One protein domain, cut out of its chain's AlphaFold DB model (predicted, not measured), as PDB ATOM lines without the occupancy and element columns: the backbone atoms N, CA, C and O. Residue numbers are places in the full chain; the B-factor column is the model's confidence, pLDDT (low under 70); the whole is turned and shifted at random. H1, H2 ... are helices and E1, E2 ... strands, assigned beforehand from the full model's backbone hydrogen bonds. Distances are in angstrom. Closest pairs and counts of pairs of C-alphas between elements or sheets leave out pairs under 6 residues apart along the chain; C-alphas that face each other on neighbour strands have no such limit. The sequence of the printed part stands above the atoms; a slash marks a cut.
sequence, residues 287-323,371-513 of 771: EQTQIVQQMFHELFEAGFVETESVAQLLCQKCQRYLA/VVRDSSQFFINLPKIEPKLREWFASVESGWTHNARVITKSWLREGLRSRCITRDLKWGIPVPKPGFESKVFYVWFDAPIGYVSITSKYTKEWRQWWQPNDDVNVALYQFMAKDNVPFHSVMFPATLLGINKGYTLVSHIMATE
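AT A GLANCE: This is residues 287 to 323 and 371 to 513 of the 771 residues of the protein "Methionine--tRNA ligase" of Phlebotomus papatasi (UniProt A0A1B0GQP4). Helix H7 runs through the middle of a body of crossed helices: H2 and H3, H1 and the short H4 pack on it, H5 packs on H1, and a small parallel sheet of E3 and E4 lies over part of H7, H2 and H3. A long antiparallel ribbon of E1 and E2 reaches away from this body, and residues 415 to 442, with no named element, are tied to E2 by a short pairing. The 180 printed residues include seven named helices and four named strands, in the order H1 E1 E2 H2 H3 H4 H5 H6 E3 H7 E4, a mixed class. The whole is compact, with a radius of gyration of the C-alphas of 17.2 A and spans of 54 by 39 by 31 A.

HOW THE PARTS SIT: Start at H1, residues 287 to 301; its residues 287 to 291 touch H5, residues 450 to 458, closest at C-alphas 288 and 453, 4.9 A. E1, residues 305 to 315, bends by 57 degrees at residue 311 and is antiparallel to E2, residues 371 to 380; look for N 306 and O 379 at 2.9 A. H2, residues 382 to 399, has a kink of 54 degrees near residue 389; it and H3, residues 402 to 414, form a helical hairpin and only just touch, with 3 pairs of C-alphas within 8 A, closest at 397 and 405, 6.3 A. The hub is H7, residues 482 to 499, which touches H2 at a steep tilt of 61 degrees, opposite ways, closest at C-alphas 385 and 494, 6.1 A. H7 also touches H3, C-alphas 404 and 485 being closest at 6.0 A, and H1, C-alphas 299 and 499 being closest at 5.3 A. H4, residues 443 to 446, only just touches H7, with 3 pairs within 8 A. H6, residues 463 to 466, is close to H5 but not clearly touching, with 2 pairs within 8 A. E3, residues 476 to 481, is parallel to E4, residues 506 to 512, with N 478 and O 508 at 2.9 A; E3, H7, E4 form a strand-helix-strand unit, parallel strands joined through a helix, with a right-handed crossover. Every O i to N i+4 pair is within hydrogen-bond range in H1, H3 and H5; H2 has 10 of 14 and H7 9 of 14, and H4 and H6 are too short for one.

IN THESE COORDINATES: Find C-alpha 287 at (14.006, -12.391, -47.895); from there H1 runs 21.2 A. E1 is 28.1 A long, E2 27.1 A, H2 23.6 A and H7 25.9 A. E4 ends at C-alpha 512, (25.841, 11.150, -33.923).

THE WHOLE: The C-alphas of Lys 317 and Asp 471 are farthest apart, 58.3 A. Residues 324 to 370 are not printed, and C-alphas 323 and 371 are 13.1 A apart across the cut. The link H3 to H4 is long, 28 residues. No printed residue is under 70 in pLDDT.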
ATOM      1  N   GLU A 287      13.169 -13.239 -47.046       95.81
ATOM      2  CA  GLU A 287      14.006 -12.391 -47.895       95.81
ATOM      3  C   GLU A 287      15.381 -12.117 -47.261       95.81
ATOM      4  O   GLU A 287      16.397 -12.199 -47.950       95.81
ATOM      5  N   GLN A 288      15.445 -11.864 -45.945       96.00
ATOM      6  CA  GLN A 288      16.718 -11.756 -45.222       96.00
ATOM      7  C   GLN A 288      17.497 -13.070 -45.304       96.00
ATOM      8  O   GLN A 288      18.677 -13.060 -45.643       96.00
ATOM      9  N   THR A 289      16.845 -14.201 -45.012       96.06
ATOM     10  CA  THR A 289      17.499 -15.520 -45.033       96.06
ATOM     11  C   THR A 289      18.128 -15.797 -46.397       96.06
ATOM     12  O   THR A 289      19.308 -16.128 -46.468       96.06
ATOM     13  N   GLN A 290      17.374 -15.586 -47.478       98.00
ATOM     14  CA  GLN A 290      17.831 -15.811 -48.849       98.00
ATOM     15  C   GLN A 290      19.008 -14.901 -49.228       98.00
ATOM     16  O   GLN A 290      20.029 -15.392 -49.705       98.00
ATOM     17  N   ILE A 291      18.901 -13.589 -48.982       97.56
ATOM     18  CA  ILE A 291      19.934 -12.621 -49.387       97.56
ATOM     19  C   ILE A 291      21.222 -12.814 -48.574       97.56
ATOM     20  O   ILE A 291      22.310 -12.784 -49.142       97.56
ATOM     21  N   VAL A 292      21.129 -13.081 -47.267       98.19
ATOM     22  CA  VAL A 292      22.309 -13.327 -46.418       98.19
ATOM     23  C   VAL A 292      23.014 -14.622 -46.812       98.19
ATOM     24  O   VAL A 292      24.240 -14.642 -46.912       98.19
ATOM     25  N   GLN A 293      22.260 -15.693 -47.082       98.31
ATOM     26  CA  GLN A 293      22.829 -16.955 -47.557       98.31
ATOM     27  C   GLN A 293      23.487 -16.803 -48.935       98.31
ATOM     28  O   GLN A 293      24.580 -17.336 -49.134       98.31
ATOM     29  N   GLN A 294      22.884 -16.030 -49.847       97.88
ATOM     30  CA  GLN A 294      23.488 -15.685 -51.135       97.88
ATOM     31  C   GLN A 294      24.797 -14.901 -50.947       97.88
ATOM     32  O   GLN A 294      25.835 -15.328 -51.446       97.88
ATOM     33  N   MET A 295      24.780 -13.794 -50.200       97.94
ATOM     34  CA  MET A 295      25.964 -12.953 -49.972       97.94
ATOM     35  C   MET A 295      27.105 -13.718 -49.289       97.94
ATOM     36  O   MET A 295      28.272 -13.551 -49.643       97.94
ATOM     37  N   PHE A 296      26.783 -14.599 -48.338       98.12
ATOM     38  CA  PHE A 296      27.758 -15.506 -47.735       98.12
ATOM     39  C   PHE A 296      28.354 -16.481 -48.758       98.12
ATOM     40  O   PHE A 296      29.567 -16.678 -48.767       98.12
ATOM     41  N   HIS A 297      27.528 -17.086 -49.618       97.88
ATOM     42  CA  HIS A 297      28.002 -18.008 -50.649       97.88
ATOM     43  C   HIS A 297      28.957 -17.309 -51.625       97.88
ATOM     44  O   HIS A 297      30.017 -17.857 -51.924       97.88
ATOM     45  N   GLU A 298      28.618 -16.088 -52.041       97.44
ATOM     46  CA  GLU A 298      29.424 -15.253 -52.936       97.44
ATOM     47  C   GLU A 298      30.770 -14.859 -52.294       97.44
ATOM     48  O   GLU A 298      31.815 -15.001 -52.928       97.44
ATOM     49  N   LEU A 299      30.785 -14.456 -51.015       97.00
ATOM     50  CA  LEU A 299      32.029 -14.220 -50.262       97.00
ATOM     51  C   LEU A 299      32.890 -15.481 -50.098       97.00
ATOM     52  O   LEU A 299      34.122 -15.401 -50.106       97.00
ATOM     53  N   PHE A 300      32.249 -16.634 -49.894       96.25
ATOM     54  CA  PHE A 300      32.925 -17.913 -49.695       96.25
ATOM     55  C   PHE A 300      33.613 -18.375 -50.985       96.25
ATOM     56  O   PHE A 300      34.780 -18.757 -50.949       96.25
ATOM     57  N   GLU A 301      32.926 -18.289 -52.129       96.38
ATOM     58  CA  GLU A 301      33.504 -18.594 -53.447       96.38
ATOM     59  C   GLU A 301      34.624 -17.627 -53.836       96.38
ATOM     60  O   GLU A 301      35.628 -18.048 -54.405       96.38
ATOM     61  N   ALA A 302      34.507 -16.350 -53.462       96.38
ATOM     62  CA  ALA A 302      35.549 -15.347 -53.675       96.38
ATOM     63  C   ALA A 302      36.791 -15.515 -52.762       96.38
ATOM     64  O   ALA A 302      37.725 -14.719 -52.847       96.38
ATOM     65  N   GLY A 303      36.834 -16.528 -51.883       96.75
ATOM     66  CA  GLY A 303      38.000 -16.823 -51.035       96.75
ATOM     67  C   GLY A 303      38.211 -15.855 -49.861       96.75
ATOM     68  O   GLY A 303      39.303 -15.808 -49.278       96.75
ATOM     69  N   PHE A 304      37.172 -15.089 -49.505       97.94
ATOM     70  CA  PHE A 304      37.171 -14.132 -48.393       97.94
ATOM     71  C   PHE A 304      36.589 -14.696 -47.088       97.94
ATOM     72  O   PHE A 304      36.543 -13.980 -46.086       97.94
ATOM     73  N   VAL A 305      36.162 -15.963 -47.075       97.56
ATOM     74  CA  VAL A 305      35.719 -16.666 -45.863       97.56
ATOM     75  C   VAL A 305      36.710 -17.766 -45.504       97.56
ATOM     76  O   VAL A 305      37.066 -18.595 -46.337       97.56
ATOM     77  N   GLU A 306      37.122 -17.789 -44.243       95.69
ATOM     78  CA  GLU A 306      38.039 -18.774 -43.669       95.69
ATOM     79  C   GLU A 306      37.339 -19.563 -42.558       95.69
ATOM     80  O   GLU A 306      36.342 -19.111 -41.993       95.69
ATOM     81  N   THR A 307      37.825 -20.773 -42.277       95.69
ATOM     82  CA  THR A 307      37.279 -21.638 -41.219       95.69
ATOM     83  C   THR A 307      38.329 -21.815 -40.139       95.69
ATOM     84  O   THR A 307      39.415 -22.313 -40.424       95.69
ATOM     85  N   GLU A 308      37.999 -21.451 -38.904       92.94
ATOM     86  CA  GLU A 308      38.881 -21.621 -37.746       92.94
ATOM     87  C   GLU A 308      38.149 -22.396 -36.642       92.94
ATOM     88  O   GLU A 308      36.924 -22.304 -36.504       92.94
ATOM     89  N   SER A 309      38.898 -23.160 -35.846       91.31
ATOM     90  CA  SER A 309      38.377 -23.811 -34.642       91.31
ATOM     91  C   SER A 309      38.506 -22.865 -33.453       91.31
ATOM     92  O   SER A 309      39.594 -22.356 -33.185       91.31
ATOM     93  N   VAL A 310      37.409 -22.626 -32.732       88.50
ATOM     94  CA  VAL A 310      37.393 -21.757 -31.548       88.50
ATOM     95  C   VAL A 310      37.041 -22.582 -30.315       88.50
ATOM     96  O   VAL A 310      35.955 -23.157 -30.242       88.50
ATOM     97  N   ALA A 311      37.934 -22.600 -29.326       88.62
ATOM     98  CA  ALA A 311      37.676 -23.204 -28.024       88.62
ATOM     99  C   ALA A 311      36.613 -22.392 -27.261       88.62
ATOM    100  O   ALA A 311      36.790 -21.202 -26.999       88.62
ATOM    101  N   GLN A 312      35.496 -23.026 -26.905       87.81
ATOM    102  CA  GLN A 312      34.357 -22.386 -26.241       87.81
ATOM    103  C   GLN A 312      33.826 -23.244 -25.090       87.81
ATOM    104  O   GLN A 312      33.956 -24.465 -25.084       87.81
ATOM    105  N   LEU A 313      33.180 -22.616 -24.106       90.75
ATOM    106  CA  LEU A 313      32.577 -23.335 -22.983       90.75
ATOM    107  C   LEU A 313      31.200 -23.904 -23.349       90.75
ATOM    108  O   LEU A 313      30.222 -23.169 -23.496       90.75
ATOM    109  N   LEU A 314      31.106 -25.230 -23.444       91.88
ATOM    110  CA  LEU A 314      29.866 -25.977 -23.643       91.88
ATOM    111  C   LEU A 314      29.259 -26.375 -22.294       91.88
ATOM    112  O   LEU A 314      29.845 -27.140 -21.527       91.88
ATOM    113  N   CYS A 315      28.027 -25.945 -22.024       91.50
ATOM    114  CA  CYS A 315      27.256 -26.495 -20.916       91.50
ATOM    115  C   CYS A 315      26.511 -27.754 -21.374       91.50
ATOM    116  O   CYS A 315      25.492 -27.660 -22.061       91.50
ATOM    117  N   GLN A 316      26.982 -28.930 -20.952       93.12
ATOM    118  CA  GLN A 316      26.364 -30.214 -21.308       93.12
ATOM    119  C   GLN A 316      24.940 -30.371 -20.742       93.12
ATOM    120  O   GLN A 316      24.099 -30.991 -21.384       93.12
ATOM    121  N   LYS A 317      24.620 -29.763 -19.590       90.69
ATOM    122  CA  LYS A 317      23.255 -29.792 -19.031       90.69
ATOM    123  C   LYS A 317      22.274 -28.917 -19.820       90.69
ATOM    124  O   LYS A 317      21.142 -29.321 -20.049       90.69
ATOM    125  N   CYS A 318      22.712 -27.740 -20.273       84.69
ATOM    126  CA  CYS A 318      21.904 -26.842 -21.107       84.69
ATOM    127  C   CYS A 318      21.972 -27.163 -22.614       84.69
ATOM    128  O   CYS A 318      21.314 -26.473 -23.391       84.69
ATOM    129  N   GLN A 319      22.796 -28.139 -23.025       85.50
ATOM    130  CA  GLN A 319      23.055 -28.523 -24.422       85.50
ATOM    131  C   GLN A 319      23.301 -27.308 -25.341       85.50
ATOM    132  O   GLN A 319      22.687 -27.158 -26.398       85.50
ATOM    133  N   ARG A 320      24.169 -26.390 -24.891       83.00
ATOM    134  CA  ARG A 320      24.524 -25.166 -25.626       83.00
ATOM    135  C   ARG A 320      25.891 -24.622 -25.224       83.00
ATOM    136  O   ARG A 320      26.301 -24.760 -24.067       83.00
ATOM    137  N   TYR A 321      26.541 -23.929 -26.152       86.50
ATOM    138  CA  TYR A 321      27.699 -23.095 -25.850       86.50
ATOM    139  C   TYR A 321      27.276 -21.855 -25.048       86.50
ATOM    140  O   TYR A 321      26.144 -21.368 -25.148       86.50
ATOM    141  N   LEU A 322      28.171 -21.376 -24.190       83.31
ATOM    142  CA  LEU A 322      27.947 -20.234 -23.316       83.31
ATOM    143  C   LEU A 322      28.675 -19.008 -23.864       83.31
ATOM    144  O   LEU A 322      29.887 -19.027 -24.035       83.31
ATOM    145  N   ALA A 323      27.924 -17.931 -24.085       81.00
ATOM    146  CA  ALA A 323      28.505 -16.596 -24.177       81.00
ATOM    147  C   ALA A 323      28.974 -16.140 -22.788       81.00
ATOM    148  O   ALA A 323      28.338 -16.491 -21.792       81.00
ATOM    149  N   VAL A 371      32.318 -27.535 -20.021       93.88
ATOM    150  CA  VAL A 371      33.555 -28.120 -20.558       93.88
ATOM    151  C   VAL A 371      34.049 -27.288 -21.736       93.88
ATOM    152  O   VAL A 371      33.239 -26.818 -22.534       93.88
ATOM    153  N   VAL A 372      35.364 -27.120 -21.873       92.75
ATOM    154  CA  VAL A 372      35.935 -26.533 -23.093       92.75
ATOM    155  C   VAL A 372      35.709 -27.513 -24.245       92.75
ATOM    156  O   VAL A 372      35.998 -28.706 -24.133       92.75
ATOM    157  N   ARG A 373      35.143 -27.013 -25.341       90.75
ATOM    158  CA  ARG A 373      34.913 -27.739 -26.586       90.75
ATOM    159  C   ARG A 373      35.273 -26.848 -27.759       90.75
ATOM    160  O   ARG A 373      34.857 -25.693 -27.819       90.75
ATOM    161  N   ASP A 374      36.003 -27.432 -28.690       90.31
ATOM    162  CA  ASP A 374      36.287 -26.820 -29.975       90.31
ATOM    163  C   ASP A 374      35.016 -26.720 -30.815       90.31
ATOM    164  O   ASP A 374      34.192 -27.639 -30.859       90.31
ATOM    165  N   SER A 375      34.865 -25.576 -31.470       89.00
ATOM    166  CA  SER A 375      33.699 -25.226 -32.263       89.00
ATOM    167  C   SER A 375      34.160 -24.531 -33.539       89.00
ATOM    168  O   SER A 375      34.657 -23.404 -33.491       89.00
ATOM    169  N   SER A 376      34.001 -25.191 -34.689       93.44
ATOM    170  CA  SER A 376      34.326 -24.603 -35.994       93.44
ATOM    171  C   SER A 376      33.452 -23.377 -36.265       93.44
ATOM    172  O   SER A 376      32.235 -23.413 -36.066       93.44
ATOM    173  N   GLN A 377      34.061 -22.292 -36.733       94.94
ATOM    174  CA  GLN A 377      33.373 -21.059 -37.106       94.94
ATOM    175  C   GLN A 377      33.875 -20.554 -38.456       94.94
ATOM    176  O   GLN A 377      35.046 -20.734 -38.791       94.94
ATOM    177  N   PHE A 378      33.013 -19.851 -39.189       97.56
ATOM    178  CA  PHE A 378      33.451 -19.060 -40.333       97.56
ATOM    179  C   PHE A 378      33.882 -17.663 -39.892       97.56
ATOM    180  O   PHE A 378      33.251 -17.037 -39.034       97.56
ATOM    181  N   PHE A 379      34.929 -17.153 -40.527       97.06
ATOM    182  CA  PHE A 379      35.459 -15.810 -40.351       97.06
ATOM    183  C   PHE A 379      35.516 -15.101 -41.705       97.06
ATOM    184  O   PHE A 379      35.956 -15.691 -42.686       97.06
ATOM    185  N   ILE A 380      35.114 -13.829 -41.767       96.94
ATOM    186  CA  ILE A 380      35.420 -12.981 -42.927       96.94
ATOM    187  C   ILE A 380      36.863 -12.480 -42.801       96.94
ATOM    188  O   ILE A 380      37.212 -11.851 -41.796       96.94
ATOM    189  N   ASN A 381      37.701 -12.753 -43.805       97.25
ATOM    190  CA  ASN A 381      39.078 -12.269 -43.873       97.25
ATOM    191  C   ASN A 381      39.086 -10.806 -44.339       97.25
ATOM    192  O   ASN A 381      39.273 -10.489 -45.514       97.25
ATOM    193  N   LEU A 382      38.872  -9.901 -43.381       96.94
ATOM    194  CA  LEU A 382      39.036  -8.466 -43.591       96.94
ATOM    195  C   LEU A 382      40.446  -8.063 -44.077       96.94
ATOM    196  O   LEU A 382      40.482  -7.217 -44.968       96.94
ATOM    197  N   PRO A 383      41.578  -8.628 -43.588       97.69
ATOM    198  CA  PRO A 383      42.907  -8.283 -44.108       97.69
ATOM    199  C   PRO A 383      43.030  -8.380 -45.640       97.69
ATOM    200  O   PRO A 383      43.584  -7.482 -46.267       97.69
ATOM    201  N   LYS A 384      42.468  -9.427 -46.264       97.75
ATOM    202  CA  LYS A 384      42.454  -9.606 -47.730       97.75
ATOM    203  C   LYS A 384      41.607  -8.558 -48.466       97.75
ATOM    204  O   LYS A 384      41.883  -8.268 -49.626       97.75
ATOM    205  N   ILE A 385      40.570  -8.017 -47.823       97.94
ATOM    206  CA  ILE A 385      39.644  -7.032 -48.415       97.94
ATOM    207  C   ILE A 385      40.121  -5.590 -48.162       97.94
ATOM    208  O   ILE A 385      39.793  -4.679 -48.926       97.94
ATOM    209  N   GLU A 386      40.915  -5.374 -47.110       97.81
ATOM    210  CA  GLU A 386      41.354  -4.061 -46.631       97.81
ATOM    211  C   GLU A 386      41.904  -3.118 -47.723       97.81
ATOM    212  O   GLU A 386      41.532  -1.943 -47.688       97.81
ATOM    213  N   PRO A 387      42.698  -3.559 -48.725       97.62
ATOM    214  CA  PRO A 387      43.170  -2.670 -49.789       97.62
ATOM    215  C   PRO A 387      42.027  -1.998 -50.566       97.62
ATOM    216  O   PRO A 387      42.011  -0.773 -50.684       97.62
ATOM    217  N   LYS A 388      41.017  -2.773 -50.997       97.44
ATOM    218  CA  LYS A 388      39.819  -2.248 -51.681       97.44
ATOM    219  C   LYS A 388      39.010  -1.322 -50.773       97.44
ATOM    220  O   LYS A 388      38.470  -0.313 -51.215       97.44
ATOM    221  N   LEU A 389      38.920  -1.668 -49.487       97.94
ATOM    222  CA  LEU A 389      38.194  -0.870 -48.502       97.94
ATOM    223  C   LEU A 389      38.858   0.497 -48.275       97.94
ATOM    224  O   LEU A 389      38.154   1.494 -48.138       97.94
ATOM    225  N   ARG A 390      40.196   0.561 -48.256       98.12
ATOM    226  CA  ARG A 390      40.956   1.817 -48.142       98.12
ATOM    227  C   ARG A 390      40.772   2.710 -49.364       98.12
ATOM    228  O   ARG A 390      40.564   3.908 -49.192       98.12
ATOM    229  N   GLU A 391      40.835   2.129 -50.559       97.94
ATOM    230  CA  GLU A 391      40.601   2.824 -51.830       97.94
ATOM    231  C   GLU A 391      39.197   3.441 -51.874       97.94
ATOM    232  O   GLU A 391      39.053   4.646 -52.075       97.94
ATOM    233  N   TRP A 392      38.165   2.645 -51.574       97.75
ATOM    234  CA  TRP A 392      36.791   3.135 -51.470       97.75
ATOM    235  C   TRP A 392      36.624   4.203 -50.378       97.75
ATOM    236  O   TRP A 392      36.037   5.252 -50.626       97.75
ATOM    237  N   PHE A 393      37.160   3.985 -49.174       97.94
ATOM    238  CA  PHE A 393      37.032   4.952 -48.081       97.94
ATOM    239  C   PHE A 393      37.652   6.312 -48.440       97.94
ATOM    240  O   PHE A 393      37.074   7.350 -48.117       97.94
ATOM    241  N   ALA A 394      38.783   6.322 -49.153       97.12
ATOM    242  CA  ALA A 394      39.438   7.550 -49.596       97.12
ATOM    243  C   ALA A 394      38.582   8.387 -50.568       97.12
ATOM    244  O   ALA A 394      38.710   9.611 -50.566       97.12
ATOM    245  N   SER A 395      37.692   7.770 -51.358       96.06
ATOM    246  CA  SER A 395      36.814   8.503 -52.282       96.06
ATOM    247  C   SER A 395      35.558   9.078 -51.613       96.06
ATOM    248  O   SER A 395      35.057  10.107 -52.066       96.06
ATOM    249  N   VAL A 396      35.074   8.478 -50.515       95.56
ATOM    250  CA  VAL A 396      33.821   8.893 -49.846       95.56
ATOM    251  C   VAL A 396      34.000   9.651 -48.525       95.56
ATOM    252  O   VAL A 396      33.063  10.321 -48.087       95.56
ATOM    253  N   GLU A 397      35.167   9.589 -47.865       94.62
ATOM    254  CA  GLU A 397      35.292  10.063 -46.473       94.62
ATOM    255  C   GLU A 397      34.926  11.544 -46.272       94.62
ATOM    256  O   GLU A 397      34.419  11.924 -45.214       94.62
ATOM    257  N   SER A 398      35.143  12.389 -47.284       92.00
ATOM    258  CA  SER A 398      34.883  13.833 -47.234       92.00
ATOM    259  C   SER A 398      33.413  14.163 -46.946       92.00
ATOM    260  O   SER A 398      33.131  15.172 -46.297       92.00
ATOM    261  N   GLY A 399      32.493  13.289 -47.364       88.50
ATOM    262  CA  GLY A 399      31.054  13.412 -47.149       88.50
ATOM    263  C   GLY A 399      30.557  12.919 -45.786       88.50
ATOM    264  O   GLY A 399      29.352  12.970 -45.548       88.50
ATOM    265  N   TRP A 400      31.431  12.411 -44.909       94.19
ATOM    266  CA  TRP A 400      31.051  11.784 -43.636       94.19
ATOM    267  C   TRP A 400      31.271  12.701 -42.425       94.19
ATOM    268  O   TRP A 400      32.157  13.572 -42.405       94.19
ATOM    269  N   THR A 401      30.519  12.452 -41.347       89.56
ATOM    270  CA  THR A 401      30.727  13.153 -40.071       89.56
ATOM    271  C   THR A 401      32.142  12.931 -39.526       89.56
ATOM    272  O   THR A 401      32.785  11.903 -39.751       89.56
ATOM    273  N   HIS A 402      32.664  13.929 -38.807       89.75
ATOM    274  CA  HIS A 402      34.047  13.918 -38.323       89.75
ATOM    275  C   HIS A 402      34.354  12.699 -37.432       89.75
ATOM    276  O   HIS A 402      35.362  12.028 -37.633       89.75
ATOM    277  N   ASN A 403      33.450  12.361 -36.509       83.00
ATOM    278  CA  ASN A 403      33.561  11.172 -35.661       83.00
ATOM    279  C   ASN A 403      33.567   9.860 -36.473       83.00
ATOM    280  O   ASN A 403      34.409   9.003 -36.212       83.00
ATOM    281  N   ALA A 404      32.719   9.721 -37.500       91.75
ATOM    282  CA  ALA A 404      32.702   8.540 -38.368       91.75
ATOM    283  C   ALA A 404      34.039   8.343 -39.102       91.75
ATOM    284  O   ALA A 404      34.579   7.232 -39.131       91.75
ATOM    285  N   ARG A 405      34.622   9.431 -39.627       96.06
ATOM    286  CA  ARG A 405      35.966   9.416 -40.226       96.06
ATOM    287  C   ARG A 405      37.045   9.011 -39.228       96.06
ATOM    288  O   ARG A 405      37.853   8.145 -39.543       96.06
ATOM    289  N   VAL A 406      37.067   9.619 -38.040       91.00
ATOM    290  CA  VAL A 406      38.087   9.353 -37.009       91.00
ATOM    291  C   VAL A 406      38.040   7.896 -36.541       91.00
ATOM    292  O   VAL A 406      39.084   7.245 -36.486       91.00
ATOM    293  N   ILE A 407      36.844   7.354 -36.283       86.12
ATOM    294  CA  ILE A 407      36.654   5.948 -35.892       86.12
ATOM    295  C   ILE A 407      37.157   5.011 -36.997       86.12
ATOM    296  O   ILE A 407      37.967   4.123 -36.730       86.12
ATOM    297  N   THR A 408      36.742   5.247 -38.245       95.62
ATOM    298  CA  THR A 408      37.138   4.416 -39.396       95.62
ATOM    299  C   THR A 408      38.649   4.472 -39.634       95.62
ATOM    300  O   THR A 408      39.286   3.438 -39.820       95.62
ATOM    301  N   LYS A 409      39.261   5.660 -39.522       95.50
ATOM    302  CA  LYS A 409      40.718   5.833 -39.601       95.50
ATOM    303  C   LYS A 409      41.468   5.132 -38.468       95.50
ATOM    304  O   LYS A 409      42.565   4.647 -38.723       95.50
ATOM    305  N   SER A 410      40.909   5.031 -37.257       90.69
ATOM    306  CA  SER A 410      41.526   4.239 -36.179       90.69
ATOM    307  C   SER A 410      41.536   2.750 -36.518       90.69
ATOM    308  O   SER A 410      42.603   2.144 -36.532       90.69
ATOM    309  N   TRP A 411      40.379   2.200 -36.907       90.88
ATOM    310  CA  TRP A 411      40.241   0.791 -37.295       90.88
ATOM    311  C   TRP A 411      41.174   0.408 -38.449       90.88
ATOM    312  O   TRP A 411      41.835  -0.624 -38.390       90.88
ATOM    313  N   LEU A 412      41.275   1.259 -39.474       93.81
ATOM    314  CA  LEU A 412      42.207   1.043 -40.579       93.81
ATOM    315  C   LEU A 412      43.674   1.204 -40.143       93.81
ATOM    316  O   LEU A 412      44.531   0.476 -40.628       93.81
ATOM    317  N   ARG A 413      44.013   2.131 -39.240       92.56
ATOM    318  CA  ARG A 413      45.400   2.307 -38.760       92.56
ATOM    319  C   ARG A 413      45.887   1.124 -37.914       92.56
ATOM    320  O   ARG A 413      47.070   0.813 -37.952       92.56
ATOM    321  N   GLU A 414      44.996   0.483 -37.164       86.00
ATOM    322  CA  GLU A 414      45.301  -0.688 -36.326       86.00
ATOM    323  C   GLU A 414      45.498  -1.988 -37.133       86.00
ATOM    324  O   GLU A 414      46.052  -2.953 -36.604       86.00
ATOM    325  N   GLY A 415      45.072  -2.001 -38.401       88.06
ATOM    326  CA  GLY A 415      45.033  -3.184 -39.259       88.06
ATOM    327  C   GLY A 415      43.807  -4.051 -38.968       88.06
ATOM    328  O   GLY A 415      43.517  -4.415 -37.823       88.06
ATOM    329  N   LEU A 416      43.059  -4.398 -40.012       92.94
ATOM    330  CA  LEU A 416      41.873  -5.226 -39.869       92.94
ATOM    331  C   LEU A 416      42.260  -6.684 -39.617       92.94
ATOM    332  O   LEU A 416      43.198  -7.220 -40.198       92.94
ATOM    333  N   ARG A 417      41.500  -7.348 -38.744       91.19
ATOM    334  CA  ARG A 417      41.662  -8.771 -38.411       91.19
ATOM    335  C   ARG A 417      40.446  -9.550 -38.884       91.19
ATOM    336  O   ARG A 417      39.350  -8.989 -38.911       91.19
ATOM    337  N   SER A 418      40.618 -10.835 -39.181       94.06
ATOM    338  CA  SER A 418      39.501 -11.728 -39.495       94.06
ATOM    339  C   SER A 418      38.433 -11.685 -38.392       94.06
ATOM    340  O   SER A 418      38.746 -11.605 -37.198       94.06
ATOM    341  N   ARG A 419      37.148 -11.674 -38.773       89.75
ATOM    342  CA  ARG A 419      36.019 -11.551 -37.829       89.75
ATOM    343  C   ARG A 419      35.065 -12.732 -37.952       89.75
ATOM    344  O   ARG A 419      34.556 -13.000 -39.031       89.75
ATOM    345  N   CYS A 420      34.785 -13.391 -36.830       92.50
ATOM    346  CA  CYS A 420      33.889 -14.543 -36.746       92.50
ATOM    347  C   CYS A 420      32.439 -14.160 -37.108       92.50
ATOM    348  O   CYS A 420      31.798 -13.408 -36.362       92.50
ATOM    349  N   ILE A 421      31.923 -14.705 -38.215       95.12
ATOM    350  CA  ILE A 421      30.589 -14.433 -38.783       95.12
ATOM    351  C   ILE A 421      29.537 -15.504 -38.455       95.12
ATOM    352  O   ILE A 421      28.394 -15.363 -38.877       95.12
ATOM    353  N   THR A 422      29.865 -16.539 -37.675       94.69
ATOM    354  CA  THR A 422      28.908 -17.568 -37.208       94.69
ATOM    355  C   THR A 422      28.829 -17.647 -35.688       94.69
ATOM    356  O   THR A 422      29.729 -17.185 -34.988       94.69
ATOM    357  N   ARG A 423      27.736 -18.193 -35.144       84.44
ATOM    358  CA  ARG A 423      27.554 -18.455 -33.709       84.44
ATOM    359  C   ARG A 423      26.753 -19.729 -33.460       84.44
ATOM    360  O   ARG A 423      25.805 -20.037 -34.178       84.44
ATOM    361  N   ASP A 424      27.070 -20.391 -32.354       84.38
ATOM    362  CA  ASP A 424      26.324 -21.522 -31.799       84.38
ATOM    363  C   ASP A 424      25.063 -21.063 -31.055       84.38
ATOM    364  O   ASP A 424      24.955 -21.123 -29.826       84.38
ATOM    365  N   LEU A 425      24.100 -20.549 -31.816       79.56
ATOM    366  CA  LEU A 425      22.790 -20.129 -31.332       79.56
ATOM    367  C   LEU A 425      21.701 -20.828 -32.145       79.56
ATOM    368  O   LEU A 425      21.829 -21.000 -33.349       79.56
ATOM    369  N   LYS A 426      20.581 -21.157 -31.494       77.38
ATOM    370  CA  LYS A 426      19.382 -21.685 -32.171       77.38
ATOM    371  C   LYS A 426      18.555 -20.606 -32.880       77.38
ATOM    372  O   LYS A 426      17.641 -20.936 -33.622       77.38
ATOM    373  N   TRP A 427      18.818 -19.330 -32.589       79.62
ATOM    374  CA  TRP A 427      18.045 -18.199 -33.093       79.62
ATOM    375  C   TRP A 427      18.924 -17.277 -33.939       79.62
ATOM    376  O   TRP A 427      19.848 -16.653 -33.417       79.62
ATOM    377  N   GLY A 428      18.605 -17.198 -35.227       84.88
ATOM    378  CA  GLY A 428      19.334 -16.457 -36.253       84.88
ATOM    379  C   GLY A 428      19.129 -17.115 -37.619       84.88
ATOM    380  O   GLY A 428      18.344 -18.053 -37.747       84.88
ATOM    381  N   ILE A 429      19.841 -16.634 -38.634       93.06
ATOM    382  CA  ILE A 429      19.770 -17.190 -39.992       93.06
ATOM    383  C   ILE A 429      20.649 -18.444 -40.066       93.06
ATOM    384  O   ILE A 429      21.836 -18.334 -39.751       93.06
ATOM    385  N   PRO A 430      20.126 -19.611 -40.485       94.75
ATOM    386  CA  PRO A 430      20.905 -20.844 -40.548       94.75
ATOM    387  C   PRO A 430      22.018 -20.755 -41.598       94.75
ATOM    388  O   PRO A 430      21.841 -20.175 -42.675       94.75
ATOM    389  N   VAL A 431      23.168 -21.355 -41.292       96.81
ATOM    390  CA  VAL A 431      24.344 -21.354 -42.170       96.81
ATOM    391  C   VAL A 431      24.243 -22.514 -43.175       96.81
ATOM    392  O   VAL A 431      24.171 -23.668 -42.757       96.81
ATOM    393  N   PRO A 432      24.258 -22.267 -44.499       95.44
ATOM    394  CA  PRO A 432      23.999 -23.288 -45.515       95.44
ATOM    395  C   PRO A 432      25.279 -24.064 -45.879       95.44
ATOM    396  O   PRO A 432      25.725 -24.050 -47.027       95.44
ATOM    397  N   LYS A 433      25.920 -24.705 -44.893       95.25
ATOM    398  CA  LYS A 433      27.125 -25.535 -45.085       95.25
ATOM    399  C   LYS A 433      27.081 -26.799 -44.209       95.25
ATOM    400  O   LYS A 433      26.636 -26.703 -43.066       95.25
ATOM    401  N   PRO A 434      27.581 -27.951 -44.702       92.75
ATOM    402  CA  PRO A 434      27.720 -29.162 -43.894       92.75
ATOM    403  C   PRO A 434      28.556 -28.923 -42.629       92.75
ATOM    404  O   PRO A 434      29.585 -28.249 -42.687       92.75
ATOM    405  N   GLY A 435      28.122 -29.473 -41.495       90.31
ATOM    406  CA  GLY A 435      28.750 -29.285 -40.182       90.31
ATOM    407  C   GLY A 435      28.385 -27.972 -39.474       90.31
ATOM    408  O   GLY A 435      28.907 -27.693 -38.394       90.31
ATOM    409  N   PHE A 436      27.504 -27.156 -40.065       94.00
ATOM    410  CA  PHE A 436      27.006 -25.899 -39.497       94.00
ATOM    411  C   PHE A 436      25.480 -25.901 -39.267       94.00
ATOM    412  O   PHE A 436      24.888 -24.855 -39.010       94.00
ATOM    413  N   GLU A 437      24.832 -27.068 -39.281       91.81
ATOM    414  CA  GLU A 437      23.372 -27.234 -39.189       91.81
ATOM    415  C   GLU A 437      22.778 -26.711 -37.867       91.81
ATOM    416  O   GLU A 437      21.613 -26.323 -37.808       91.81
ATOM    417  N   SER A 438      23.579 -26.686 -36.797       86.75
ATOM    418  CA  SER A 438      23.218 -26.158 -35.473       86.75
ATOM    419  C   SER A 438      23.724 -24.729 -35.215       86.75
ATOM    420  O   SER A 438      23.654 -24.247 -34.080       86.75
ATOM    421  N   LYS A 439      24.236 -24.052 -36.252       90.94
ATOM    422  CA  LYS A 439      24.839 -22.717 -36.189       90.94
ATOM    423  C   LYS A 439      24.054 -21.715 -37.030       90.94
ATOM    424  O   LYS A 439      23.433 -22.042 -38.041       90.94
ATOM    425  N   VAL A 440      24.141 -20.456 -36.622       92.00
ATOM    426  CA  VAL A 440      23.538 -19.318 -37.323       92.00
ATOM    427  C   VAL A 440      24.585 -18.261 -37.643       92.00
ATOM    428  O   VAL A 440      25.651 -18.219 -37.023       92.00
ATOM    429  N   PHE A 441      24.282 -17.376 -38.588       95.06
ATOM    430  CA  PHE A 441      25.085 -16.178 -38.803       95.06
ATOM    431  C   PHE A 441      25.077 -15.269 -37.568       95.06
ATOM    432  O   PHE A 441      24.103 -15.175 -36.820       95.06
ATOM    433  N   TYR A 442      26.209 -14.615 -37.332       88.00
ATOM    434  CA  TYR A 442      26.373 -13.647 -36.262       88.00
ATOM    435  C   TYR A 442      25.667 -12.344 -36.627       88.00
ATOM    436  O   TYR A 442      25.889 -11.818 -37.713       88.00
ATOM    437  N   VAL A 443      24.909 -11.776 -35.681       82.50
ATOM    438  CA  VAL A 443      24.056 -10.594 -35.909       82.50
ATOM    439  C   VAL A 443      24.778  -9.399 -36.553       82.50
ATOM    440  O   VAL A 443      24.187  -8.633 -37.302       82.50
ATOM    441  N   TRP A 444      26.078  -9.237 -36.301       80.81
ATOM    442  CA  TRP A 444      26.871  -8.134 -36.854       80.81
ATOM    443  C   TRP A 444      27.391  -8.367 -38.282       80.81
ATOM    444  O   TRP A 444      27.999  -7.466 -38.857       80.81
ATOM    445  N   PHE A 445      27.172  -9.557 -38.845       91.69
ATOM    446  CA  PHE A 445      27.353  -9.847 -40.267       91.69
ATOM    447  C   PHE A 445      26.045  -9.625 -41.038       91.69
ATOM    448  O   PHE A 445      26.054  -8.951 -42.064       91.69
ATOM    449  N   ASP A 446      24.912 -10.131 -40.534       93.75
ATOM    450  CA  ASP A 446      23.650 -10.112 -41.284       93.75
ATOM    451  C   ASP A 446      22.770  -8.871 -41.046       93.75
ATOM    452  O   ASP A 446      22.024  -8.481 -41.945       93.75
ATOM    453  N   ALA A 447      22.847  -8.202 -39.889       88.81
ATOM    454  CA  ALA A 447      21.981  -7.048 -39.615       88.81
ATOM    455  C   ALA A 447      22.121  -5.892 -40.633       88.81
ATOM    456  O   ALA A 447      21.083  -5.347 -41.017       88.81
ATOM    457  N   PRO A 448      23.323  -5.539 -41.146       93.88
ATOM    458  CA  PRO A 448      23.453  -4.566 -42.236       93.88
ATOM    459  C   PRO A 448      22.858  -5.054 -43.568       93.88
ATOM    460  O   PRO A 448      22.278  -4.270 -44.314       93.88
ATOM    461  N   ILE A 449      22.896  -6.362 -43.848       96.56
ATOM    462  CA  ILE A 449      22.210  -6.961 -45.012       96.56
ATOM    463  C   ILE A 449      20.679  -6.779 -44.892       96.56
ATOM    464  O   ILE A 449      19.970  -6.702 -45.898       96.56
ATOM    465  N   GLY A 450      20.187  -6.559 -43.666       95.25
ATOM    466  CA  GLY A 450      18.825  -6.129 -43.353       95.25
ATOM    467  C   GLY A 450      18.328  -4.920 -44.152       95.25
ATOM    468  O   GLY A 450      17.145  -4.870 -44.473       95.25
ATOM    469  N   TYR A 451      19.193  -3.968 -44.527       95.50
ATOM    470  CA  TYR A 451      18.780  -2.840 -45.377       95.50
ATOM    471  C   TYR A 451      18.335  -3.313 -46.772       95.50
ATOM    472  O   TYR A 451      17.309  -2.867 -47.296       95.50
ATOM    473  N   VAL A 452      19.069  -4.270 -47.345       95.38
ATOM    474  CA  VAL A 452      18.799  -4.851 -48.665       95.38
ATOM    475  C   VAL A 452      17.529  -5.699 -48.622       95.38
ATOM    476  O   VAL A 452      16.642  -5.539 -49.460       95.38
ATOM    477  N   SER A 453      17.392  -6.561 -47.612       96.00
ATOM    478  CA  SER A 453      16.245  -7.469 -47.495       96.00
ATOM    479  C   SER A 453      14.933  -6.769 -47.150       96.00
ATOM    480  O   SER A 453      13.885  -7.162 -47.658       96.00
ATOM    481  N   ILE A 454      14.974  -5.688 -46.370       92.75
ATOM    482  CA  ILE A 454      13.801  -4.843 -46.103       92.75
ATOM    483  C   ILE A 454      13.377  -4.086 -47.366       92.75
ATOM    484  O   ILE A 454      12.181  -3.991 -47.638       92.75
ATOM    485  N   THR A 455      14.328  -3.642 -48.195       91.69
ATOM    486  CA  THR A 455      14.013  -3.057 -49.511       91.69
ATOM    487  C   THR A 455      13.416  -4.105 -50.457       91.69
ATOM    488  O   THR A 455      12.426  -3.828 -51.127       91.69
ATOM    489  N   SER A 456      13.957  -5.329 -50.460       93.94
ATOM    490  CA  SER A 456      13.413  -6.480 -51.202       93.94
ATOM    491  C   SER A 456      11.996  -6.851 -50.758       93.94
ATOM    492  O   SER A 456      11.140  -7.164 -51.584       93.94
ATOM    493  N   LYS A 457      11.707  -6.736 -49.454       91.19
ATOM    494  CA  LYS A 457      10.357  -6.938 -48.920       91.19
ATOM    495  C   LYS A 457       9.380  -5.838 -49.338       91.19
ATOM    496  O   LYS A 457       8.202  -6.128 -49.532       91.19
ATOM    497  N   TYR A 458       9.864  -4.603 -49.464       88.44
ATOM    498  CA  TYR A 458       9.071  -3.456 -49.899       88.44
ATOM    499  C   TYR A 458       8.731  -3.508 -51.395       88.44
ATOM    500  O   TYR A 458       7.585  -3.284 -51.775       88.44
ATOM    501  N   THR A 459       9.711  -3.816 -52.251       88.44
ATOM    502  CA  THR A 459       9.534  -3.821 -53.708       88.44
ATOM    503  C   THR A 459      10.344  -4.913 -54.405       88.44
ATOM    504  O   THR A 459      11.510  -5.164 -54.095       88.44
ATOM    505  N   LYS A 460       9.745  -5.515 -55.440       89.38
ATOM    506  CA  LYS A 460      10.419  -6.469 -56.339       89.38
ATOM    507  C   LYS A 460      11.597  -5.834 -57.085       89.38
ATOM    508  O   LYS A 460      12.538  -6.530 -57.448       89.38
ATOM    509  N   GLU A 461      11.563  -4.519 -57.277       90.19
ATOM    510  CA  GLU A 461      12.576  -3.747 -58.001       90.19
ATOM    511  C   GLU A 461      13.718  -3.253 -57.095       90.19
ATOM    512  O   GLU A 461      14.442  -2.329 -57.458       90.19
ATOM    513  N   TRP A 462      13.901  -3.831 -55.901       90.25
ATOM    514  CA  TRP A 462      14.908  -3.395 -54.918       90.25
ATOM    515  C   TRP A 462      16.337  -3.303 -55.473       90.25
ATOM    516  O   TRP A 462      17.148  -2.523 -54.969       90.25
ATOM    517  N   ARG A 463      16.640  -4.071 -56.526       91.38
ATOM    518  CA  ARG A 463      17.926  -4.038 -57.230       91.38
ATOM    519  C   ARG A 463      18.238  -2.656 -57.806       91.38
ATOM    520  O   ARG A 463      19.390  -2.268 -57.730       91.38
ATOM    521  N   GLN A 464      17.252  -1.857 -58.229       91.75
ATOM    522  CA  GLN A 464      17.509  -0.488 -58.714       91.75
ATOM    523  C   GLN A 464      18.125   0.440 -57.644       91.75
ATOM    524  O   GLN A 464      18.712   1.458 -57.982       91.75
ATOM    525  N   TRP A 465      18.000   0.084 -56.357       90.12
ATOM    526  CA  TRP A 465      18.571   0.828 -55.228       90.12
ATOM    527  C   TRP A 465      19.898   0.247 -54.739       90.12
ATOM    528  O   TRP A 465      20.783   0.991 -54.323       90.12
ATOM    529  N   TRP A 466      20.028  -1.082 -54.756       94.56
ATOM    530  CA  TRP A 466      21.149  -1.793 -54.129       94.56
ATOM    531  C   TRP A 466      22.150  -2.401 -55.103       94.56
ATOM    532  O   TRP A 466      23.237  -2.746 -54.660       94.56
ATOM    533  N   GLN A 467      21.790  -2.556 -56.374       94.12
ATOM    534  CA  GLN A 467      22.639  -2.980 -57.492       94.12
ATOM    535  C   GLN A 467      22.172  -2.257 -58.778       94.12
ATOM    536  O   GLN A 467      21.647  -2.914 -59.683       94.12
ATOM    537  N   PRO A 468      22.237  -0.908 -58.820       91.50
ATOM    538  CA  PRO A 468      21.817  -0.125 -59.979       91.50
ATOM    539  C   PRO A 468      22.665  -0.435 -61.221       91.50
ATOM    540  O   PRO A 468      23.827  -0.826 -61.112       91.50
ATOM    541  N   ASN A 469      22.086  -0.209 -62.401       88.38
ATOM    542  CA  ASN A 469      22.847  -0.112 -63.648       88.38
ATOM    543  C   ASN A 469      23.584   1.239 -63.699       88.38
ATOM    544  O   ASN A 469      23.169   2.183 -63.028       88.38
ATOM    545  N   ASP A 470      24.600   1.361 -64.557       82.81
ATOM    546  CA  ASP A 470      25.457   2.557 -64.662       82.81
ATOM    547  C   ASP A 470      24.691   3.872 -64.940       82.81
ATOM    548  O   ASP A 470      25.140   4.947 -64.540       82.81
ATOM    549  N   ASP A 471      23.502   3.800 -65.553       85.44
ATOM    550  CA  ASP A 471      22.619   4.949 -65.811       85.44
ATOM    551  C   ASP A 471      21.911   5.504 -64.550       85.44
ATOM    552  O   ASP A 471      21.295   6.572 -64.599       85.44
ATOM    553  N   VAL A 472      21.943   4.786 -63.418       84.06
ATOM    554  CA  VAL A 472      21.179   5.109 -62.199       84.06
ATOM    555  C   VAL A 472      22.117   5.442 -61.038       84.06
ATOM    556  O   VAL A 472      22.676   4.570 -60.377       84.06
ATOM    557  N   ASN A 473      22.239   6.733 -60.725       85.25
ATOM    558  CA  ASN A 473      23.039   7.204 -59.595       85.25
ATOM    559  C   ASN A 473      22.251   7.127 -58.270       85.25
ATOM    560  O   ASN A 473      21.245   7.820 -58.098       85.25
ATOM    561  N   VAL A 474      22.733   6.324 -57.315       89.44
ATOM    562  CA  VAL A 474      22.142   6.169 -55.974       89.44
ATOM    563  C   VAL A 474      23.097   6.695 -54.898       89.44
ATOM    564  O   VAL A 474      24.124   6.086 -54.607       89.44
ATOM    565  N   ALA A 475      22.717   7.792 -54.237       90.62
ATOM    566  CA  ALA A 475      23.437   8.326 -53.081       90.62
ATOM    567  C   ALA A 475      22.898   7.729 -51.766       90.62
ATOM    568  O   ALA A 475      21.832   8.120 -51.281       90.62
ATOM    569  N   LEU A 476      23.633   6.791 -51.164       92.94
ATOM    570  CA  LEU A 476      23.230   6.111 -49.931       92.94
ATOM    571  C   LEU A 476      23.679   6.895 -48.684       92.94
ATOM    572  O   LEU A 476      24.873   7.028 -48.408       92.94
ATOM    573  N   TYR A 477      22.709   7.365 -47.898       93.12
ATOM    574  CA  TYR A 477      22.919   8.002 -46.593       93.12
ATOM    575  C   TYR A 477      22.563   7.031 -45.461       93.12
ATOM    576  O   TYR A 477      21.472   6.464 -45.458       93.12
ATOM    577  N   GLN A 478      23.440   6.884 -44.466       91.88
ATOM    578  CA  GLN A 478      23.190   6.055 -43.281       91.88
ATOM    579  C   GLN A 478      23.334   6.876 -41.994       91.88
ATOM    580  O   GLN A 478      24.411   7.385 -41.682       91.88
ATOM    581  N   PHE A 479      22.242   6.984 -41.234       90.38
ATOM    582  CA  PHE A 479      22.176   7.699 -39.956       90.38
ATOM    583  C   PHE A 479      22.285   6.714 -38.789       90.38
ATOM    584  O   PHE A 479      21.564   5.717 -38.752       90.38
ATOM    585  N   MET A 480      23.185   6.972 -37.839       85.75
ATOM    586  CA  MET A 480      23.457   6.048 -36.728       85.75
ATOM    587  C   MET A 480      24.122   6.735 -35.528       85.75
ATOM    588  O   MET A 480      24.656   7.831 -35.654       85.75
ATOM    589  N   ALA A 481      24.160   6.064 -34.376       79.25
ATOM    590  CA  ALA A 481      25.075   6.429 -33.293       79.25
ATOM    591  C   ALA A 481      26.498   5.922 -33.593       79.25
ATOM    592  O   ALA A 481      26.669   4.913 -34.283       79.25
ATOM    593  N   LYS A 482      27.519   6.588 -33.045       77.31
ATOM    594  CA  LYS A 482      28.943   6.309 -33.319       77.31
ATOM    595  C   LYS A 482      29.390   4.847 -33.173       77.31
ATOM    596  O   LYS A 482      30.249   4.408 -33.932       77.31
ATOM    597  N   ASP A 483      28.790   4.079 -32.263       78.44
ATOM    598  CA  ASP A 483      29.143   2.670 -32.014       78.44
ATOM    599  C   ASP A 483      28.890   1.775 -33.231       78.44
ATOM    600  O   ASP A 483      29.574   0.772 -33.433       78.44
ATOM    601  N   ASN A 484      27.918   2.154 -34.064       83.62
ATOM    602  CA  ASN A 484      27.562   1.407 -35.261       83.62
ATOM    603  C   ASN A 484      28.520   1.680 -36.430       83.62
ATOM    604  O   ASN A 484      28.490   0.925 -37.402       83.62
ATOM    605  N   VAL A 485      29.372   2.714 -36.354       89.62
ATOM    606  CA  VAL A 485      30.244   3.132 -37.466       89.62
ATOM    607  C   VAL A 485      31.085   1.976 -38.018       89.62
ATOM    608  O   VAL A 485      30.975   1.748 -39.218       89.62
ATOM    609  N   PRO A 486      31.830   1.173 -37.225       90.38
ATOM    610  CA  PRO A 486      32.666   0.099 -37.776       90.38
ATOM    611  C   PRO A 486      31.885  -0.947 -38.582       90.38
ATOM    612  O   PRO A 486      32.412  -1.545 -39.518       90.38
ATOM    613  N   PHE A 487      30.607  -1.165 -38.274       89.44
ATOM    614  CA  PHE A 487      29.784  -2.119 -39.018       89.44
ATOM    615  C   PHE A 487      29.370  -1.585 -40.396       89.44
ATOM    616  O   PHE A 487      29.207  -2.366 -41.329       89.44
ATOM    617  N   HIS A 488      29.287  -0.262 -40.539       96.06
ATOM    618  CA  HIS A 488      28.839   0.432 -41.747       96.06
ATOM    619  C   HIS A 488      29.986   1.035 -42.568       96.06
ATOM    620  O   HIS A 488      29.819   1.252 -43.761       96.06
ATOM    621  N   SER A 489      31.153   1.268 -41.960       96.38
ATOM    622  CA  SER A 489      32.368   1.736 -42.636       96.38
ATOM    623  C   SER A 489      33.412   0.649 -42.880       96.38
ATOM    624  O   SER A 489      34.300   0.851 -43.703       96.38
ATOM    625  N   VAL A 490      33.320  -0.500 -42.195       95.12
ATOM    626  CA  VAL A 490      34.239  -1.635 -42.374       95.12
ATOM    627  C   VAL A 490      33.485  -2.912 -42.735       95.12
ATOM    628  O   VAL A 490      33.630  -3.389 -43.854       95.12
ATOM    629  N   MET A 491      32.668  -3.474 -41.833       93.75
ATOM    630  CA  MET A 491      32.127  -4.838 -42.008       93.75
ATOM    631  C   MET A 491      31.236  -4.998 -43.249       93.75
ATOM    632  O   MET A 491      31.444  -5.912 -44.053       93.75
ATOM    633  N   PHE A 492      30.236  -4.128 -43.407       97.31
ATOM    634  CA  PHE A 492      29.291  -4.209 -44.520       97.31
ATOM    635  C   PHE A 492      29.920  -3.777 -45.857       97.31
ATOM    636  O   PHE A 492      29.819  -4.553 -46.806       97.31
ATOM    637  N   PRO A 493      30.676  -2.663 -45.961       97.94
ATOM    638  CA  PRO A 493      31.408  -2.352 -47.187       97.94
ATOM    639  C   PRO A 493      32.412  -3.439 -47.580       97.94
ATOM    640  O   PRO A 493      32.474  -3.788 -48.752       97.94
ATOM    641  N   ALA A 494      33.139  -4.048 -46.634       97.62
ATOM    642  CA  ALA A 494      34.030  -5.172 -46.936       97.62
ATOM    643  C   ALA A 494      33.260  -6.391 -47.473       97.62
ATOM    644  O   ALA A 494      33.710  -7.029 -48.422       97.62
ATOM    645  N   THR A 495      32.072  -6.680 -46.932       97.62
ATOM    646  CA  THR A 495      31.175  -7.721 -47.467       97.62
ATOM    647  C   THR A 495      30.813  -7.434 -48.929       97.62
ATOM    648  O   THR A 495      31.004  -8.285 -49.794       97.62
ATOM    649  N   LEU A 496      30.373  -6.212 -49.241       97.94
ATOM    650  CA  LEU A 496      29.963  -5.828 -50.597       97.94
ATOM    651  C   LEU A 496      31.145  -5.751 -51.593       97.94
ATOM    652  O   LEU A 496      31.026  -6.221 -52.725       97.94
ATOM    653  N   LEU A 497      32.304  -5.231 -51.167       98.12
ATOM    654  CA  LEU A 497      33.551  -5.148 -51.953       98.12
ATOM    655  C   LEU A 497      34.224  -6.515 -52.177       98.12
ATOM    656  O   LEU A 497      34.918  -6.711 -53.181       98.12
ATOM    657  N   GLY A 498      34.033  -7.452 -51.244       97.06
ATOM    658  CA  GLY A 498      34.446  -8.847 -51.389       97.06
ATOM    659  C   GLY A 498      33.596  -9.580 -52.427       97.06
ATOM    660  O   GLY A 498      34.141 -10.258 -53.291       97.06
ATOM    661  N   ILE A 499      32.275  -9.374 -52.398       96.81
ATOM    662  CA  ILE A 499      31.330  -9.934 -53.382       96.81
ATOM    663  C   ILE A 499      31.549  -9.342 -54.781       96.81
ATOM    664  O   ILE A 499      31.479 -10.065 -55.771       96.81
ATOM    665  N   ASN A 500      31.822  -8.036 -54.873       95.19
ATOM    666  CA  ASN A 500      32.187  -7.344 -56.116       95.19
ATOM    667  C   ASN A 500      31.147  -7.470 -57.258       95.19
ATOM    668  O   ASN A 500      31.509  -7.600 -58.425       95.19
ATOM    669  N   LYS A 501      29.846  -7.419 -56.928       93.94
ATOM    670  CA  LYS A 501      28.718  -7.496 -57.886       93.94
ATOM    671  C   LYS A 501      27.951  -6.170 -58.043       93.94
ATOM    672  O   LYS A 501      26.725  -6.175 -58.091       93.94
ATOM    673  N   GLY A 502      28.658  -5.038 -58.057       92.12
ATOM    674  CA  GLY A 502      28.044  -3.716 -58.271       92.12
ATOM    675  C   GLY A 502      27.049  -3.289 -57.184       92.12
ATOM    676  O   GLY A 502      26.067  -2.622 -57.486       92.12
ATOM    677  N   TYR A 503      27.252  -3.707 -55.930       95.81
ATOM    678  CA  TYR A 503      26.372  -3.292 -54.835       95.81
ATOM    679  C   TYR A 503      26.603  -1.829 -54.432       95.81
ATOM    680  O   TYR A 503      27.747  -1.399 -54.281       95.81
ATOM    681  N   THR A 504      25.520  -1.095 -54.172       95.75
ATOM    682  CA  THR A 504      25.548   0.291 -53.682       95.75
ATOM    683  C   THR A 504      26.259   0.374 -52.331       95.75
ATOM    684  O   THR A 504      25.793  -0.166 -51.325       95.75
ATOM    685  N   LEU A 505      27.387   1.084 -52.302       96.56
ATOM    686  CA  LEU A 505      28.144   1.387 -51.087       96.56
ATOM    687  C   LEU A 505      27.655   2.699 -50.457       96.56
ATOM    688  O   LEU A 505      27.080   3.555 -51.128       96.56
ATOM    689  N   VAL A 506      27.888   2.876 -49.153       96.31
ATOM    690  CA  VAL A 506      27.449   4.084 -48.439       96.31
ATOM    691  C   VAL A 506      28.219   5.325 -48.901       96.31
ATOM    692  O   VAL A 506      29.441   5.396 -48.801       96.31
ATOM    693  N   SER A 507      27.490   6.329 -49.383       94.44
ATOM    694  CA  SER A 507      28.047   7.620 -49.793       94.44
ATOM    695  C   SER A 507      28.306   8.513 -48.575       94.44
ATOM    696  O   SER A 507      29.357   9.138 -48.469       94.44
ATOM    697  N   HIS A 508      27.374   8.527 -47.612       94.12
ATOM    698  CA  HIS A 508      27.421   9.403 -46.437       94.12
ATOM    699  C   HIS A 508      27.083   8.656 -45.142       94.12
ATOM    700  O   HIS A 508      25.933   8.263 -44.927       94.12
ATOM    701  N   ILE A 509      28.058   8.519 -44.235       94.81
ATOM    702  CA  ILE A 509      27.795   8.106 -42.848       94.81
ATOM    703  C   ILE A 509      27.573   9.345 -41.977       94.81
ATOM    704  O   ILE A 509      28.472  10.168 -41.775       94.81
ATOM    705  N   MET A 510      26.365   9.432 -41.425       91.31
ATOM    706  CA  MET A 510      25.906  10.488 -40.531       91.31
ATOM    707  C   MET A 510      25.859   9.956 -39.096       91.31
ATOM    708  O   MET A 510      24.804   9.552 -38.599       91.31
ATOM    709  N   ALA A 511      27.022   9.914 -38.440       85.75
ATOM    710  CA  ALA A 511      27.147   9.389 -37.084       85.75
ATOM    711  C   ALA A 511      26.966  10.479 -36.017       85.75
ATOM    712  O   ALA A 511      27.708  11.465 -35.988       85.75
ATOM    713  N   THR A 512      26.030  10.282 -35.091       81.81
ATOM    714  CA  THR A 512      25.841  11.150 -33.923       81.81
ATOM    715  C   THR A 512      26.593  10.635 -32.697       81.81
ATOM    716  O   THR A 512      26.839   9.436 -32.526       81.81
ATOM    717  N   GLU A 513      26.956  11.568 -31.817       74.44
ATOM    718  CA  GLU A 513      27.356  11.244 -30.449       74.44
ATOM    719  C   GLU A 513      26.160  10.746 -29.627       74.44
ATOM    720  O   GLU A 513      25.001  10.866 -30.034       74.44
TER     721      GLU A 513